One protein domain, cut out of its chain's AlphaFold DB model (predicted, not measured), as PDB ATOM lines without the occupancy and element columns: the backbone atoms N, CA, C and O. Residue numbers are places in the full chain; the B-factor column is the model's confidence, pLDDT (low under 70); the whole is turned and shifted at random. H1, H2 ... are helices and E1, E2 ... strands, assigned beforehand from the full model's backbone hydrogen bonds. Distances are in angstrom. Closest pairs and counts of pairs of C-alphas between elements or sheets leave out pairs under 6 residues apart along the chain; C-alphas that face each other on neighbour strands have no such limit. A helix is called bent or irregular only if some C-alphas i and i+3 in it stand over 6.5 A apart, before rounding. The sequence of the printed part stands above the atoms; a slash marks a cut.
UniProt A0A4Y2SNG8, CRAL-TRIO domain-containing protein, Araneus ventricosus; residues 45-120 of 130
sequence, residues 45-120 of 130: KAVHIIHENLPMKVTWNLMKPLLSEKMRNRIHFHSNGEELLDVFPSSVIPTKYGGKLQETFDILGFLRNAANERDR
ATOM      1  N   LYS A  45     119.759 137.689 160.885       83.88
ATOM      2  CA  LYS A  45     118.466 138.319 160.564       83.88
ATOM      3  C   LYS A  45     118.422 138.823 159.121       83.88
ATOM      4  O   LYS A  45     117.503 138.460 158.397       83.88
ATOM      5  N   ALA A  46     119.433 139.584 158.724       87.69
ATOM      6  CA  ALA A  46     119.625 140.082 157.372       87.69
ATOM      7  C   ALA A  46     121.120 140.339 157.132       87.69
ATOM      8  O   ALA A  46     121.868 140.583 158.082       87.69
ATOM      9  N   VAL A  47     121.546 140.256 155.878       88.06
ATOM     10  CA  VAL A  47     122.901 140.554 155.414       88.06
ATOM     11  C   VAL A  47     122.767 141.595 154.312       88.06
ATOM     12  O   VAL A  47     122.144 141.327 153.289       88.06
ATOM     13  N   HIS A  48     123.343 142.773 154.531       89.62
ATOM     14  CA  HIS A  48     123.284 143.889 153.592       89.62
ATOM     15  C   HIS A  48     124.668 144.108 152.991       89.62
ATOM     16  O   HIS A  48     125.635 144.341 153.717       89.62
ATOM     17  N   ILE A  49     124.768 143.996 151.670       87.94
ATOM     18  CA  ILE A  49     125.999 144.205 150.910       87.94
ATOM     19  C   ILE A  49     125.861 145.542 150.188       87.94
ATOM     20  O   ILE A  49     124.955 145.709 149.378       87.94
ATOM     21  N   ILE A  50     126.754 146.481 150.496       88.88
ATOM     22  CA  ILE A  50     126.784 147.830 149.913       88.88
ATOM     23  C   ILE A  50     127.778 147.839 148.750       88.88
ATOM     24  O   ILE A  50     128.808 147.164 148.828       88.88
ATOM     25  N   HIS A  51     127.497 148.636 147.720       82.31
ATOM     26  CA  HIS A  51     128.262 148.728 146.476       82.31
ATOM     27  C   HIS A  51     128.225 147.420 145.686       82.31
ATOM     28  O   HIS A  51     129.218 146.692 145.576       82.31
ATOM     29  N   GLU A  52     127.065 147.116 145.104       78.69
ATOM     30  CA  GLU A  52     126.974 146.031 144.134       78.69
ATOM     31  C   GLU A  52     127.933 146.277 142.959       78.69
ATOM     32  O   GLU A  52     127.809 147.217 142.179       78.69
ATOM     33  N   ASN A  53     128.929 145.410 142.824       86.25
ATOM     34  CA  ASN A  53     129.834 145.412 141.686       86.25
ATOM     35  C   ASN A  53     129.641 144.117 140.879       86.25
ATOM     36  O   ASN A  53     129.047 143.137 141.344       86.25
ATOM     37  N   LEU A  54     130.122 144.115 139.636       86.94
ATOM     38  CA  LEU A  54     130.060 142.937 138.767       86.94
ATOM     39  C   LEU A  54     130.649 141.665 139.407       86.94
ATOM     40  O   LEU A  54     129.966 140.638 139.355       86.94
ATOM     41  N   PRO A  55     131.840 141.684 140.047       87.31
ATOM     42  CA  PRO A  55     132.372 140.469 140.658       87.31
ATOM     43  C   PRO A  55     131.484 139.938 141.791       87.31
ATOM     44  O   PRO A  55     131.272 138.731 141.864       87.31
ATOM     45  N   MET A  56     130.867 140.801 142.606       86.69
ATOM     46  CA  MET A  56     129.947 140.366 143.663       86.69
ATOM     47  C   MET A  56     128.710 139.660 143.108       86.69
ATOM     48  O   MET A  56     128.276 138.665 143.688       86.69
ATOM     49  N   LYS A  57     128.164 140.104 141.968       87.94
ATOM     50  CA  LYS A  57     127.043 139.411 141.306       87.94
ATOM     51  C   LYS A  57     127.448 138.012 140.829       87.94
ATOM     52  O   LYS A  57     126.677 137.065 140.980       87.94
ATOM     53  N   VAL A  58     128.665 137.861 140.304       90.88
ATOM     54  CA  VAL A  58     129.206 136.559 139.877       90.88
ATOM     55  C   VAL A  58     129.407 135.631 141.076       90.88
ATOM     56  O   VAL A  58     128.903 134.507 141.073       90.88
ATOM     57  N   THR A  59     130.066 136.109 142.132       88.81
ATOM     58  CA  THR A  59     130.261 135.348 143.375       88.81
ATOM     59  C   THR A  59     128.926 134.955 144.002       88.81
ATOM     60  O   THR A  59     128.757 133.815 144.432       88.81
ATOM     61  N   TRP A  60     127.941 135.856 143.994       89.00
ATOM     62  CA  TRP A  60     126.601 135.562 144.489       89.00
ATOM     63  C   TRP A  60     125.923 134.446 143.699       89.00
ATOM     64  O   TRP A  60     125.371 133.532 144.305       89.00
ATOM     65  N   ASN A  61     125.999 134.466 142.367       89.19
ATOM     66  CA  ASN A  61     125.419 133.415 141.531       89.19
ATOM     67  C   ASN A  61     126.070 132.047 141.769       89.19
ATOM     68  O   ASN A  61     125.366 131.038 141.748       89.19
ATOM     69  N   LEU A  62     127.372 132.017 142.061       88.00
ATOM     70  CA  LEU A  62     128.085 130.793 142.430       88.00
ATOM     71  C   LEU A  62     127.703 130.296 143.832       88.00
ATOM     72  O   LEU A  62     127.569 129.095 144.054       88.00
ATOM     73  N   MET A  63     127.487 131.209 144.781       84.25
ATOM     74  CA  MET A  63     127.085 130.869 146.147       84.25
ATOM     75  C   MET A  63     125.607 130.481 146.261       84.25
ATOM     76  O   MET A  63     125.257 129.619 147.062       84.25
ATOM     77  N   LYS A  64     124.719 131.084 145.468       84.31
ATOM     78  CA  LYS A  64     123.260 130.890 145.500       84.31
ATOM     79  C   LYS A  64     122.789 129.422 145.580       84.31
ATOM     80  O   LYS A  64     121.868 129.183 146.373       84.31
ATOM     81  N   PRO A  65     123.349 128.445 144.831       83.62
ATOM     82  CA  PRO A  65     122.963 127.034 144.954       83.62
ATOM     83  C   PRO A  65     123.332 126.407 146.305       83.62
ATOM     84  O   PRO A  65     122.645 125.498 146.758       83.62
ATOM     85  N   LEU A  66     124.357 126.922 146.987       81.62
ATOM     86  CA  LEU A  66     124.801 126.420 148.289       81.62
ATOM     87  C   LEU A  66     123.921 126.927 149.443       81.62
ATOM     88  O   LEU A  66     123.914 126.350 150.531       81.62
ATOM     89  N   LEU A  67     123.172 128.012 149.227       78.75
ATOM     90  CA  LEU A  67     122.339 128.638 150.247       78.75
ATOM     91  C   LEU A  67     120.905 128.100 150.223       78.75
ATOM     92  O   LEU A  67     120.283 127.945 149.175       78.75
ATOM     93  N   SER A  68     120.325 127.902 151.410       81.25
ATOM     94  CA  SER A  68     118.885 127.647 151.536       81.25
ATOM     95  C   SER A  68     118.058 128.858 151.093       81.25
ATOM     96  O   SER A  68     118.503 129.998 151.213       81.25
ATOM     97  N   GLU A  69     116.817 128.630 150.665       83.81
ATOM     98  CA  GLU A  69     115.879 129.702 150.301       83.81
ATOM     99  C   GLU A  69     115.709 130.742 151.419       83.81
ATOM    100  O   GLU A  69     115.733 131.944 151.172       83.81
ATOM    101  N   LYS A  70     115.686 130.282 152.676       82.31
ATOM    102  CA  LYS A  70     115.633 131.150 153.859       82.31
ATOM    103  C   LYS A  70     116.830 132.092 153.968       82.31
ATOM    104  O   LYS A  70     116.660 133.195 154.470       82.31
ATOM    105  N   MET A  71     118.022 131.655 153.562       82.00
ATOM    106  CA  MET A  71     119.225 132.491 153.591       82.00
ATOM    107  C   MET A  71     119.272 133.422 152.379       82.00
ATOM    108  O   MET A  71     119.624 134.587 152.525       82.00
ATOM    109  N   ARG A  72     118.845 132.942 151.203       86.75
ATOM    110  CA  ARG A  72     118.741 133.770 149.992       86.75
ATOM    111  C   ARG A  72     117.836 134.980 150.204       86.75
ATOM    112  O   ARG A  72     118.213 136.075 149.817       86.75
ATOM    113  N   ASN A  73     116.711 134.801 150.897       87.75
ATOM    114  CA  ASN A  73     115.763 135.886 151.176       87.75
ATOM    115  C   ASN A  73     116.251 136.887 152.240       87.75
ATOM    116  O   ASN A  73     115.586 137.892 152.466       87.75
ATOM    117  N   ARG A  74     117.365 136.606 152.928       88.69
ATOM    118  CA  ARG A  74     117.953 137.486 153.953       88.69
ATOM    119  C   ARG A  74     119.107 138.332 153.424       88.69
ATOM    120  O   ARG A  74     119.631 139.144 154.178       88.69
ATOM    121  N   ILE A  75     119.550 138.093 152.191       88.56
ATOM    122  CA  ILE A  75     120.687 138.787 151.589       88.56
ATOM    123  C   ILE A  75     120.144 139.878 150.671       88.56
ATOM    124  O   ILE A  75     119.422 139.593 149.718       88.56
ATOM    125  N   HIS A  76     120.502 141.121 150.974       89.19
ATOM    126  CA  HIS A  76     120.085 142.316 150.255       89.19
ATOM    127  C   HIS A  76     121.317 143.010 149.677       89.19
ATOM    128  O   HIS A  76     122.313 143.214 150.376       89.19
ATOM    129  N   PHE A  77     121.249 143.343 148.393       89.56
ATOM    130  CA  PHE A  77     122.278 144.107 147.701       89.56
ATOM    131  C   PHE A  77     121.794 145.543 147.562       89.56
ATOM    132  O   PHE A  77     120.639 145.760 147.200       89.56
ATOM    133  N   HIS A  78     122.681 146.480 147.872       89.06
ATOM    134  CA  HIS A  78     122.442 147.911 147.794       89.06
ATOM    135  C   HIS A  78     123.472 148.540 146.867       89.06
ATOM    136  O   HIS A  78     124.675 148.259 146.977       89.06
ATOM    137  N   SER A  79     123.014 149.403 145.965       85.56
ATOM    138  CA  SER A  79     123.908 150.127 145.060       85.56
ATOM    139  C   SER A  79     124.608 151.262 145.797       85.56
ATOM    140  O   SER A  79     125.832 151.383 145.713       85.56
ATOM    141  N   ASN A  80     123.854 152.019 146.597       84.56
ATOM    142  CA  ASN A  80     124.357 153.156 147.365       84.56
ATOM    143  C   ASN A  80     124.222 152.945 148.881       84.56
ATOM    144  O   ASN A  80     123.361 152.205 149.353       84.56
ATOM    145  N   GLY A  81     125.063 153.631 149.662       79.06
ATOM    146  CA  GLY A  81     124.997 153.601 151.131       79.06
ATOM    147  C   GLY A  81     123.737 154.254 151.713       79.06
ATOM    148  O   GLY A  81     123.303 153.875 152.794       79.06
ATOM    149  N   GLU A  82     123.112 155.175 150.977       81.38
ATOM    150  CA  GLU A  82     121.892 155.872 151.408       81.38
ATOM    151  C   GLU A  82     120.684 154.932 151.529       81.38
ATOM    152  O   GLU A  82     119.890 155.085 152.452       81.38
ATOM    153  N   GLU A  83     120.600 153.894 150.689       84.81
ATOM    154  CA  GLU A  83     119.559 152.851 150.770       84.81
ATOM    155  C   GLU A  83     119.599 152.086 152.103       84.81
ATOM    156  O   GLU A  83     118.624 151.462 152.522       84.81
ATOM    157  N   LEU A  84     120.737 152.123 152.803       84.62
ATOM    158  CA  LEU A  84     120.889 151.494 154.107       84.62
ATOM    159  C   LEU A  84     120.091 152.232 155.193       84.62
ATOM    160  O   LEU A  84     119.721 151.616 156.196       84.62
ATOM    161  N   LEU A  85     119.805 153.523 154.991       84.50
ATOM    162  CA  LEU A  85     119.025 154.355 155.911       84.50
ATOM    163  C   LEU A  85     117.536 153.982 155.914       84.50
ATOM    164  O   LEU A  85     116.855 154.230 156.907       84.50
ATOM    165  N   ASP A  86     117.045 153.336 154.852       85.56
ATOM    166  CA  ASP A  86     115.666 152.834 154.786       85.56
ATOM    167  C   ASP A  86     115.462 151.603 155.682       85.56
ATOM    168  O   ASP A  86     114.352 151.319 156.137       85.56
ATOM    169  N   VAL A  87     116.540 150.860 155.951       85.50
ATOM    170  CA  VAL A  87     116.505 149.621 156.741       85.50
ATOM    171  C   VAL A  87     116.975 149.847 158.177       85.50
ATOM    172  O   VAL A  87     116.442 149.236 159.108       85.50
ATOM    173  N   PHE A  88     117.974 150.709 158.375       86.31
ATOM    174  CA  PHE A  88     118.577 150.968 159.678       86.31
ATOM    175  C   PHE A  88     118.511 152.455 160.038       86.31
ATOM    176  O   PHE A  88     118.703 153.315 159.182       86.31
ATOM    177  N   PRO A  89     118.317 152.794 161.325       87.50
ATOM    178  CA  PRO A  89     118.295 154.185 161.750       87.50
ATOM    179  C   PRO A  89     119.657 154.849 161.522       87.50
ATOM    180  O   PRO A  89     120.706 154.278 161.823       87.50
ATOM    181  N   SER A  90     119.662 156.108 161.080       84.44
ATOM    182  CA  SER A  90     120.902 156.835 160.773       84.44
ATOM    183  C   SER A  90     121.860 156.952 161.966       84.44
ATOM    184  O   SER A  90     123.047 157.175 161.769       84.44
ATOM    185  N   SER A  91     121.384 156.796 163.206       85.06
ATOM    186  CA  SER A  91     122.213 156.858 164.418       85.06
ATOM    187  C   SER A  91     123.198 155.696 164.570       85.06
ATOM    188  O   SER A  91     124.177 155.847 165.293       85.06
ATOM    189  N   VAL A  92     122.948 154.546 163.933       84.44
ATOM    190  CA  VAL A  92     123.819 153.356 164.042       84.44
ATOM    191  C   VAL A  92     124.743 153.179 162.839       84.44
ATOM    192  O   VAL A  92     125.653 152.354 162.882       84.44
ATOM    193  N   ILE A  93     124.516 153.937 161.765       85.50
ATOM    194  CA  ILE A  93     125.303 153.853 160.536       85.50
ATOM    195  C   ILE A  93     126.459 154.869 160.604       85.50
ATOM    196  O   ILE A  93     126.214 156.034 160.932       85.50
ATOM    197  N   PRO A  94     127.705 154.469 160.278       85.44
ATOM    198  CA  PRO A  94     128.846 155.379 160.144       85.44
ATOM    199  C   PRO A  94     128.613 156.515 159.140       85.44
ATOM    200  O   PRO A  94     127.962 156.317 158.112       85.44
ATOM    201  N   THR A  95     129.227 157.675 159.373       86.06
ATOM    202  CA  THR A  95     129.164 158.837 158.462       86.06
ATOM    203  C   THR A  95     129.579 158.511 157.026       86.06
ATOM    204  O   THR A  95     128.893 158.929 156.097       86.06
ATOM    205  N   LYS A  96     130.599 157.665 156.821       81.19
ATOM    206  CA  LYS A  96     131.020 157.176 155.489       81.19
ATOM    207  C   LYS A  96     129.938 156.484 154.647       81.19
ATOM    208  O   LYS A  96     130.108 156.355 153.441       81.19
ATOM    209  N   TYR A  97     128.859 156.003 155.263       82.31
ATOM    210  CA  TYR A  97     127.732 155.370 154.570       82.31
ATOM    211  C   TYR A  97     126.454 156.228 154.636       82.31
ATOM    212  O   TYR A  97     125.367 155.706 154.429       82.31
ATOM    213  N   GLY A  98     126.567 157.526 154.946       80.62
ATOM    214  CA  GLY A  98     125.429 158.456 155.015       80.62
ATOM    215  C   GLY A  98     124.718 158.510 156.373       80.62
ATOM    216  O   GLY A  98     123.661 159.125 156.495       80.62
ATOM    217  N   GLY A  99     125.270 157.872 157.409       86.19
ATOM    218  CA  GLY A  99     124.717 157.919 158.761       86.19
ATOM    219  C   GLY A  99     125.244 159.074 159.621       86.19
ATOM    220  O   GLY A  99     125.949 159.968 159.161       86.19
ATOM    221  N   LYS A 100     124.885 159.057 160.906       84.88
ATOM    222  CA  LYS A 100     125.264 160.053 161.924       84.88
ATOM    223  C   LYS A 100     126.244 159.504 162.966       84.88
ATOM    224  O   LYS A 100     126.656 160.256 163.849       84.88
ATOM    225  N   LEU A 101     126.598 158.217 162.904       82.88
ATOM    226  CA  LEU A 101     127.572 157.631 163.822       82.88
ATOM    227  C   LEU A 101     128.959 158.176 163.472       82.88
ATOM    228  O   LEU A 101     129.476 157.915 162.384       82.88
ATOM    229  N   GLN A 102     129.533 158.957 164.386       77.25
ATOM    230  CA  GLN A 102     130.823 159.596 164.161       77.25
ATOM    231  C   GLN A 102     131.931 158.558 163.957       77.25
ATOM    232  O   GLN A 102     132.014 157.552 164.664       77.25
ATOM    233  N   GLU A 103     132.813 158.850 163.004       65.69
ATOM    234  CA  GLU A 103     133.964 158.025 162.612       65.69
ATOM    235  C   GLU A 103     135.014 157.810 163.708       65.69
ATOM    236  O   GLU A 103     135.939 157.024 163.531       65.69
ATOM    237  N   THR A 104     134.854 158.440 164.871       60.00
ATOM    238  CA  THR A 104     135.703 158.224 166.050       60.00
ATOM    239  C   THR A 104     135.513 156.845 166.688       60.00
ATOM    240  O   THR A 104     136.267 156.482 167.589       60.00
ATOM    241  N   PHE A 105     134.515 156.064 166.259       64.31
ATOM    242  CA  PHE A 105     134.374 154.683 166.701       64.31
ATOM    243  C   PHE A 105     135.455 153.818 166.039       64.31
ATOM    244  O   PHE A 105     135.270 153.293 164.940       64.31
ATOM    245  N   ASP A 106     136.599 153.682 166.716       75.19
ATOM    246  CA  ASP A 106     137.659 152.751 166.339       75.19
ATOM    247  C   ASP A 106     137.160 151.310 166.511       75.19
ATOM    248  O   ASP A 106     137.330 150.667 167.551       75.19
ATOM    249  N   ILE A 107     136.499 150.803 165.466       79.19
ATOM    250  CA  ILE A 107     136.023 149.421 165.399       79.19
ATOM    251  C   ILE A 107     137.197 148.469 165.633       79.19
ATOM    252  O   ILE A 107     137.017 147.437 166.272       79.19
ATOM    253  N   LEU A 108     138.393 148.799 165.143       80.62
ATOM    254  CA  LEU A 108     139.550 147.920 165.241       80.62
ATOM    255  C   LEU A 108     140.046 147.833 166.687       80.62
ATOM    256  O   LEU A 108     140.240 146.732 167.197       80.62
ATOM    257  N   GLY A 109     140.158 148.968 167.376       81.94
ATOM    258  CA  GLY A 109     140.448 149.033 168.807       81.94
ATOM    259  C   GLY A 109     139.392 148.322 169.653       81.94
ATOM    260  O   GLY A 109     139.736 147.538 170.539       81.94
ATOM    261  N   PHE A 110     138.106 148.508 169.341       82.12
ATOM    262  CA  PHE A 110     137.019 147.773 169.990       82.12
ATOM    263  C   PHE A 110     137.146 146.257 169.783       82.12
ATOM    264  O   PHE A 110     137.086 145.501 170.751       82.12
ATOM    265  N   LEU A 111     137.353 145.803 168.542       81.75
ATOM    266  CA  LEU A 111     137.492 144.384 168.212       81.75
ATOM    267  C   LEU A 111     138.721 143.771 168.882       81.75
ATOM    268  O   LEU A 111     138.623 142.665 169.407       81.75
ATOM    269  N   ARG A 112     139.842 144.499 168.919       82.75
ATOM    270  CA  ARG A 112     141.065 144.094 169.614       82.75
ATOM    271  C   ARG A 112     140.825 143.927 171.113       82.75
ATOM    272  O   ARG A 112     141.189 142.902 171.679       82.75
ATOM    273  N   ASN A 113     140.155 144.885 171.753       83.19
ATOM    274  CA  ASN A 113     139.827 144.805 173.179       83.19
ATOM    275  C   ASN A 113     138.857 143.653 173.479       83.19
ATOM    276  O   ASN A 113     139.096 142.865 174.391       83.19
ATOM    277  N   ALA A 114     137.808 143.504 172.667       77.75
ATOM    278  CA  ALA A 114     136.840 142.420 172.796       77.75
ATOM    279  C   ALA A 114     137.453 141.037 172.514       77.75
ATOM    280  O   ALA A 114     136.979 140.034 173.046       77.75
ATOM    281  N   ALA A 115     138.485 140.952 171.668       76.19
ATOM    282  CA  ALA A 115     139.247 139.728 171.454       76.19
ATOM    283  C   ALA A 115     140.087 139.381 172.691       76.19
ATOM    284  O   ALA A 115     139.980 138.264 173.190       76.19
ATOM    285  N   ASN A 116     140.810 140.358 173.248       73.38
ATOM    286  CA  ASN A 116     141.623 140.179 174.454       73.38
ATOM    287  C   ASN A 116     140.794 139.740 175.681       73.38
ATOM    288  O   ASN A 116     141.291 139.016 176.540       73.38
ATOM    289  N   GLU A 117     139.528 140.158 175.790       65.38
ATOM    290  CA  GLU A 117     138.634 139.713 176.873       65.38
ATOM    291  C   GLU A 117     138.182 138.250 176.739       65.38
ATOM    292  O   GLU A 117     137.915 137.596 177.751       65.38
ATOM    293  N   ARG A 118     138.119 137.702 175.516       58.19
ATOM    294  CA  ARG A 118     137.682 136.314 175.276       58.19
ATOM    295  C   ARG A 118     138.736 135.272 175.637       58.19
ATOM    296  O   ARG A 118     138.347 134.150 175.957       58.19
ATOM    297  N   ASP A 119     140.013 135.644 175.692       55.28
ATOM    298  CA  ASP A 119     141.097 134.758 176.147       55.28
ATOM    299  C   ASP A 119     140.929 134.306 177.612       55.28
ATOM    300  O   ASP A 119     141.567 133.349 178.040       55.28
ATOM    301  N   ARG A 120     140.041 134.940 178.398       54.06
ATOM    302  CA  ARG A 120     139.724 134.495 179.768       54.06
ATOM    303  C   ARG A 120     138.709 133.350 179.851       54.06
ATOM    304  O   ARG A 120     138.570 132.767 180.923       54.06
TER     305      ARG A 120
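This is residues 45 to 120 of the 130 residues of the protein "CRAL-TRIO domain-containing protein" of Araneus ventricosus (UniProt A0A4Y2SNG8). The domain is an open U: one arm holds a small parallel strand pair, E1 and E2, with H1 and H2, the base holds H3 and much of the long link after it, and H4 sticks out as the other arm. The printed part has 76 residues, with four named helices and two named strands in the order E1, H1, H2, E2, H3, H4; the 43 residues in named elements are mostly helix, residues 87 to 106 hold no named element, and the whole is loose, with a radius of gyration of the C-alphas of 15.8 A and spans of 38 by 34 by 22 A.

E1, residues 47 to 50, and E2, residues 75 to 78, are parallel at 19 degrees; N 49 and O 76 are 2.9 A apart, within hydrogen-bond range. E1, H1 H2, E2 form a strand-helix-strand unit, two parallel neighbour strands with helices between, its crossover right-handed. H1, residues 54 to 66, and H2, residues 69 to 72, are close but not clearly touching; their closest C-alphas, Lys 64 and Arg 72, are 7.0 A apart. The closest C-alphas of E1 and H3, residues 81 to 86, are Ile 50 and Gly 81, 6.2 A apart. H4, residues 107 to 118, is apart from H3. O i to N i+4 pairs within range number 7 of 9 in H1, 7 of 8 in H4 and 0 of 2 in H3, which has 3 of 3 O i to N i+3 pairs; H2 is too short for an i+4 pair.

E1 begins at C-alpha 47 (122.901, 140.554, 155.414) and H4 ends at C-alpha 118 (137.682, 136.314, 175.276). H1 is 19.8 A long, only just irregular, with C-alphas 62 and 65 6.8 A apart; H4 is 16.5 A.

The C-alphas farthest apart, Leu 54 and Arg 120, are 43.0 A apart. The printed part has no cut; H3 to H4 is a long link. pLDDT is under 70 at residues 103 to 105 and 117 to 120.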